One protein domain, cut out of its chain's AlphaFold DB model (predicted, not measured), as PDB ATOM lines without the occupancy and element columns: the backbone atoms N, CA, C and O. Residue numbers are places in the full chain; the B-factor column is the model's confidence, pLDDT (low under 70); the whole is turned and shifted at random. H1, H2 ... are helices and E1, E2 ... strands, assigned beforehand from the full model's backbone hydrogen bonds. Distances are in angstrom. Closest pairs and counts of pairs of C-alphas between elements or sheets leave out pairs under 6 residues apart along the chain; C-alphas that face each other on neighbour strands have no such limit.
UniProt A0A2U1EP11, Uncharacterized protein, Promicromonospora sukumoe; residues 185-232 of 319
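AT A GLANCE: This is residues 185 to 232 of the 319 residues of an uncharacterized protein of Promicromonospora sukumoe (UniProt A0A2U1EP11). The chain makes an open V without a core: H2 is at the corner, H1 ends one arm, and H3 makes most of the other, with E1 folding back beside H3. The arm to H1 is a long stretch without a named element, and residues 185 to 201 stick out free. The printed part has 48 residues, with three named helices and one named strand in the order H1, H2, H3, E1, a mixed class of helices and strands. It is only just loose, close to extended, with a radius of gyration of the C-alphas of 14.0 A and spans of 36 by 27 by 21 A.

IN THESE COORDINATES: Begin with the longest helix, H3, residues 216 to 224: find C-alpha 216 at (53.498, 80.146, 24.171), from which it runs 13.0 A to C-alpha 224. Next comes E1, residues 228 to 232, 12.2 A long, ending at C-alpha 232 at (63.102, 66.393, 24.816). Before H3 look for H2, residues 207 to 210, 5.1 A long. H1, residues 185 to 190, is 8.7 A long and begins at C-alpha 185 at (81.201, 87.575, 19.636).

HOW THE PARTS SIT: At H3 and E1, find their closest C-alphas, those of Ala 222 and Cys 229, 7.1 A apart. E1 pairs with no named strand. H2 is apart from H3 and from E1, and H1 is apart from H2, H3 and E1. In H1 and H3 every O i to N i+4 pair is within hydrogen-bond range; H2 is too short for such a pair.

THE WHOLE: The C-alphas of Ala 185 and Arg 225, the two farthest apart, are 37.6 A apart. The printed part has no cut. The link from H1 to H2, residues 191 to 206, is long; those from H2 to H3 and from H3 to E1 are tight. Residues 220 to 226, of which 220 to 224 belong to H3, stand free. The mean pLDDT of the printed part is 70.7, and residues 213 to 232 are under 70.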
ATOM      1  N   ALA A 185      81.485  86.334  18.919       85.88
ATOM      2  CA  ALA A 185      81.201  87.575  19.636       85.88
ATOM      3  C   ALA A 185      79.971  88.290  19.051       85.88
ATOM      4  O   ALA A 185      79.071  88.680  19.798       85.88
ATOM      5  N   TRP A 186      79.879  88.374  17.720       91.50
ATOM      6  CA  TRP A 186      78.706  88.876  17.001       91.50
ATOM      7  C   TRP A 186      77.445  88.068  17.338       91.50
ATOM      8  O   TRP A 186      76.416  88.648  17.688       91.50
ATOM      9  N   TRP A 187      77.529  86.734  17.335       88.56
ATOM     10  CA  TRP A 187      76.409  85.862  17.700       88.56
ATOM     11  C   TRP A 187      75.991  86.026  19.170       88.56
ATOM     12  O   TRP A 187      74.797  86.052  19.479       88.56
ATOM     13  N   GLN A 188      76.950  86.207  20.086       87.25
ATOM     14  CA  GLN A 188      76.674  86.532  21.493       87.25
ATOM     15  C   GLN A 188      76.066  87.929  21.690       87.25
ATOM     16  O   GLN A 188      75.334  88.123  22.657       87.25
ATOM     17  N   ALA A 189      76.325  88.891  20.801       87.62
ATOM     18  CA  ALA A 189      75.656  90.190  20.818       87.62
ATOM     19  C   ALA A 189      74.216  90.091  20.277       87.62
ATOM     20  O   ALA A 189      73.285  90.558  20.932       87.62
ATOM     21  N   GLN A 190      74.025  89.422  19.134       86.94
ATOM     22  CA  GLN A 190      72.717  89.211  18.499       86.94
ATOM     23  C   GLN A 190      71.749  88.423  19.390       86.94
ATOM     24  O   GLN A 190      70.621  88.847  19.612       86.94
ATOM     25  N   SER A 191      72.203  87.322  19.992       86.06
ATOM     26  CA  SER A 191      71.383  86.510  20.911       86.06
ATOM     27  C   SER A 191      71.042  87.199  22.247       86.06
ATOM     28  O   SER A 191      70.352  86.611  23.080       86.06
ATOM     29  N   ARG A 192      71.493  88.446  22.455       86.88
ATOM     30  CA  ARG A 192      71.151  89.309  23.598       86.88
ATOM     31  C   ARG A 192      70.330  90.540  23.201       86.88
ATOM     32  O   ARG A 192      70.062  91.376  24.064       86.88
ATOM     33  N   TRP A 193      69.927  90.674  21.936       89.25
ATOM     34  CA  TRP A 193      68.990  91.717  21.522       89.25
ATOM     35  C   TRP A 193      67.627  91.475  22.188       89.25
ATOM     36  O   TRP A 193      66.905  90.537  21.867       89.25
ATOM     37  N   ALA A 194      67.313  92.319  23.174       82.94
ATOM     38  CA  ALA A 194      66.078  92.278  23.959       82.94
ATOM     39  C   ALA A 194      64.924  93.070  23.311       82.94
ATOM     40  O   ALA A 194      63.877  93.260  23.928       82.94
ATOM     41  N   GLU A 195      65.123  93.563  22.088       90.81
ATOM     42  CA  GLU A 195      64.082  94.203  21.289       90.81
ATOM     43  C   GLU A 195      63.100  93.151  20.755       90.81
ATOM     44  O   GLU A 195      63.496  92.067  20.321       90.81
ATOM     45  N   ASP A 196      61.802  93.464  20.758       83.19
ATOM     46  CA  ASP A 196      60.785  92.556  20.224       83.19
ATOM     47  C   ASP A 196      60.777  92.590  18.688       83.19
ATOM     48  O   ASP A 196      60.056  93.353  18.041       83.19
ATOM     49  N   HIS A 197      61.658  91.794  18.085       83.94
ATOM     50  CA  HIS A 197      61.756  91.693  16.637       83.94
ATOM     51  C   HIS A 197      60.542  90.961  16.034       83.94
ATOM     52  O   HIS A 197      60.129  89.927  16.560       83.94
ATOM     53  N   PRO A 198      60.030  91.369  14.853       80.62
ATOM     54  CA  PRO A 198      58.867  90.731  14.226       80.62
ATOM     55  C   PRO A 198      58.988  89.221  13.957       80.62
ATOM     56  O   PRO A 198      57.971  88.561  13.767       80.62
ATOM     57  N   HIS A 199      60.204  88.662  13.937       80.50
ATOM     58  CA  HIS A 199      60.438  87.221  13.801       80.50
ATOM     59  C   HIS A 199      60.264  86.431  15.114       80.50
ATOM     60  O   HIS A 199      60.097  85.215  15.058       80.50
ATOM     61  N   ASN A 200      60.260  87.101  16.274       82.38
ATOM     62  CA  ASN A 200      59.954  86.492  17.572       82.38
ATOM     63  C   ASN A 200      58.448  86.238  17.738       82.38
ATOM     64  O   ASN A 200      58.053  85.304  18.436       82.38
ATOM     65  N   ASN A 201      57.599  87.037  17.080       84.06
ATOM     66  CA  ASN A 201      56.152  86.869  17.136       84.06
ATOM     67  C   ASN A 201      55.696  85.688  16.240       84.06
ATOM     68  O   ASN A 201      55.739  85.791  15.008       84.06
ATOM     69  N   PRO A 202      55.172  84.580  16.812       81.75
ATOM     70  CA  PRO A 202      54.717  83.434  16.028       81.75
ATOM     71  C   PRO A 202      53.533  83.768  15.106       81.75
ATOM     72  O   PRO A 202      53.357  83.100  14.086       81.75
ATOM     73  N   GLU A 203      52.740  84.801  15.396       85.56
ATOM     74  CA  GLU A 203      51.616  85.233  14.555       85.56
ATOM     75  C   GLU A 203      52.058  85.845  13.220       85.56
ATOM     76  O   GLU A 203      51.291  85.818  12.256       85.56
ATOM     77  N   VAL A 204      53.297  86.337  13.130       83.81
ATOM     78  CA  VAL A 204      53.894  86.855  11.885       83.81
ATOM     79  C   VAL A 204      54.411  85.709  11.000       83.81
ATOM     80  O   VAL A 204      54.488  85.846   9.780       83.81
ATOM     81  N   THR A 205      54.704  84.536  11.578       82.50
ATOM     82  CA  THR A 205      55.172  83.360  10.821       82.50
ATOM     83  C   THR A 205      54.078  82.768   9.919       82.50
ATOM     84  O   THR A 205      52.881  83.015  10.098       82.50
ATOM     85  N   THR A 206      54.458  81.955   8.929       84.62
ATOM     86  CA  THR A 206      53.486  81.318   8.022       84.62
ATOM     87  C   THR A 206      52.602  80.296   8.761       84.62
ATOM     88  O   THR A 206      53.052  79.683   9.734       84.62
ATOM     89  N   PRO A 207      51.353  80.040   8.315       81.50
ATOM     90  CA  PRO A 207      50.449  79.097   8.989       81.50
ATOM     91  C   PRO A 207      51.026  77.684   9.193       81.50
ATOM     92  O   PRO A 207      50.718  77.039  10.192       81.50
ATOM     93  N   ASN A 208      51.907  77.234   8.292       78.06
ATOM     94  CA  ASN A 208      52.579  75.931   8.377       78.06
ATOM     95  C   ASN A 208      53.692  75.876   9.440       78.06
ATOM     96  O   ASN A 208      54.062  74.785   9.859       78.06
ATOM     97  N   LEU A 209      54.231  77.018   9.881       72.94
ATOM     98  CA  LEU A 209      55.187  77.082  10.993       72.94
ATOM     99  C   LEU A 209      54.455  77.197  12.339       72.94
ATOM    100  O   LEU A 209      54.841  76.543  13.308       72.94
ATOM    101  N   ARG A 210      53.327  77.924  12.384       80.19
ATOM    102  CA  ARG A 210      52.457  78.043  13.576       80.19
ATOM    103  C   ARG A 210      51.841  76.725  14.060       80.19
ATOM    104  O   ARG A 210      51.363  76.668  15.189       80.19
ATOM    105  N   SER A 211      51.798  75.692  13.220       78.12
ATOM    106  CA  SER A 211      51.335  74.348  13.599       78.12
ATOM    107  C   SER A 211      52.439  73.461  14.191       78.12
ATOM    108  O   SER A 211      52.121  72.454  14.821       78.12
ATOM    109  N   VAL A 212      53.712  73.831  14.003       71.88
ATOM    110  CA  VAL A 212      54.893  73.099  14.496       71.88
ATOM    111  C   VAL A 212      55.475  73.766  15.747       71.88
ATOM    112  O   VAL A 212      55.919  73.075  16.663       71.88
ATOM    113  N   LEU A 213      55.438  75.100  15.817       69.38
ATOM    114  CA  LEU A 213      55.821  75.852  17.012       69.38
ATOM    115  C   LEU A 213      54.791  75.637  18.142       69.38
ATOM    116  O   LEU A 213      53.591  75.825  17.917       69.38
ATOM    117  N   PRO A 214      55.212  75.284  19.372       60.03
ATOM    118  CA  PRO A 214      54.298  75.208  20.505       60.03
ATOM    119  C   PRO A 214      53.781  76.610  20.854       60.03
ATOM    120  O   PRO A 214      54.566  77.534  21.060       60.03
ATOM    121  N   ARG A 215      52.455  76.772  20.965       59.75
ATOM    122  CA  ARG A 215      51.850  78.035  21.423       59.75
ATOM    123  C   ARG A 215      52.384  78.406  22.806       59.75
ATOM    124  O   ARG A 215      52.302  77.589  23.730       59.75
ATOM    125  N   ALA A 216      52.871  79.639  22.948       57.84
ATOM    126  CA  ALA A 216      53.498  80.146  24.171       57.84
ATOM    127  C   ALA A 216      52.628  79.918  25.424       57.84
ATOM    128  O   ALA A 216      53.138  79.501  26.468       57.84
ATOM    129  N   ASP A 217      51.307  80.070  25.281       52.19
ATOM    130  CA  ASP A 217      50.277  79.831  26.302       52.19
ATOM    131  C   ASP A 217      50.454  78.499  27.050       52.19
ATOM    132  O   ASP A 217      50.245  78.422  28.263       52.19
ATOM    133  N   THR A 218      50.859  77.440  26.340       56.12
ATOM    134  CA  THR A 218      50.989  76.092  26.915       56.12
ATOM    135  C   THR A 218      52.165  75.988  27.891       56.12
ATOM    136  O   THR A 218      52.050  75.326  28.924       56.12
ATOM    137  N   CYS A 219      53.258  76.710  27.630       46.91
ATOM    138  CA  CYS A 219      54.395  76.830  28.544       46.91
ATOM    139  C   CYS A 219      54.061  77.728  29.748       46.91
ATOM    140  O   CYS A 219      54.444  77.414  30.879       46.91
ATOM    141  N   VAL A 220      53.299  78.809  29.535       49.97
ATOM    142  CA  VAL A 220      52.862  79.714  30.614       49.97
ATOM    143  C   VAL A 220      51.943  78.985  31.603       49.97
ATOM    144  O   VAL A 220      52.196  79.017  32.809       49.97
ATOM    145  N   GLN A 221      50.932  78.251  31.120       46.50
ATOM    146  CA  GLN A 221      50.012  77.507  31.994       46.50
ATOM    147  C   GLN A 221      50.696  76.394  32.804       46.50
ATOM    148  O   GLN A 221      50.304  76.148  33.947       46.50
ATOM    149  N   ALA A 222      51.728  75.739  32.260       54.09
ATOM    150  CA  ALA A 222      52.502  74.740  32.997       54.09
ATOM    151  C   ALA A 222      53.263  75.361  34.184       54.09
ATOM    152  O   ALA A 222      53.225  74.829  35.297       54.09
ATOM    153  N   ARG A 223      53.883  76.531  33.974       52.34
ATOM    154  CA  ARG A 223      54.649  77.244  35.009       52.34
ATOM    155  C   ARG A 223      53.762  77.700  36.174       52.34
ATOM    156  O   ARG A 223      54.157  77.539  37.324       52.34
ATOM    157  N   VAL A 224      52.542  78.169  35.891       53.50
ATOM    158  CA  VAL A 224      51.535  78.545  36.910       53.50
ATOM    159  C   VAL A 224      51.109  77.354  37.785       53.50
ATOM    160  O   VAL A 224      50.721  77.542  38.934       53.50
ATOM    161  N   ARG A 225      51.224  76.115  37.287       54.53
ATOM    162  CA  ARG A 225      50.923  74.882  38.044       54.53
ATOM    163  C   ARG A 225      52.143  74.268  38.743       54.53
ATOM    164  O   ARG A 225      52.045  73.162  39.270       54.53
ATOM    165  N   GLY A 226      53.285  74.960  38.744       54.22
ATOM    166  CA  GLY A 226      54.530  74.475  39.345       54.22
ATOM    167  C   GLY A 226      55.165  73.298  38.596       54.22
ATOM    168  O   GLY A 226      55.907  72.524  39.197       54.22
ATOM    169  N   TRP A 227      54.853  73.112  37.308       57.91
ATOM    170  CA  TRP A 227      55.376  71.999  36.510       57.91
ATOM    171  C   TRP A 227      56.589  72.440  35.690       57.91
ATOM    172  O   TRP A 227      56.511  73.385  34.902       57.91
ATOM    173  N   SER A 228      57.701  71.717  35.826       48.50
ATOM    174  CA  SER A 228      58.823  71.820  34.897       48.50
ATOM    175  C   SER A 228      58.540  70.962  33.662       48.50
ATOM    176  O   SER A 228      58.481  69.732  33.725       48.50
ATOM    177  N   CYS A 229      58.347  71.630  32.525       46.03
ATOM    178  CA  CYS A 229      58.243  70.990  31.220       46.03
ATOM    179  C   CYS A 229      59.591  71.070  30.505       46.03
ATOM    180  O   CYS A 229      60.114  72.161  30.281       46.03
ATOM    181  N   THR A 230      60.121  69.922  30.091       48.97
ATOM    182  CA  THR A 230      61.276  69.846  29.190       48.97
ATOM    183  C   THR A 230      60.826  69.165  27.905       48.97
ATOM    184  O   THR A 230      60.402  68.010  27.927       48.97
ATOM    185  N   ALA A 231      60.900  69.881  26.783       42.44
ATOM    186  CA  ALA A 231      60.684  69.299  25.465       42.44
ATOM    187  C   ALA A 231      61.961  68.559  25.042       42.44
ATOM    188  O   ALA A 231      62.937  69.182  24.633       42.44
ATOM    189  N   ALA A 232      61.968  67.234  25.187       41.19
ATOM    190  CA  ALA A 232      63.102  66.393  24.816       41.19
ATOM    191  C   ALA A 232      62.857  65.753  23.432       41.19
ATOM    192  O   ALA A 232      61.892  64.996  23.282       41.19
TER     193      ALA A 232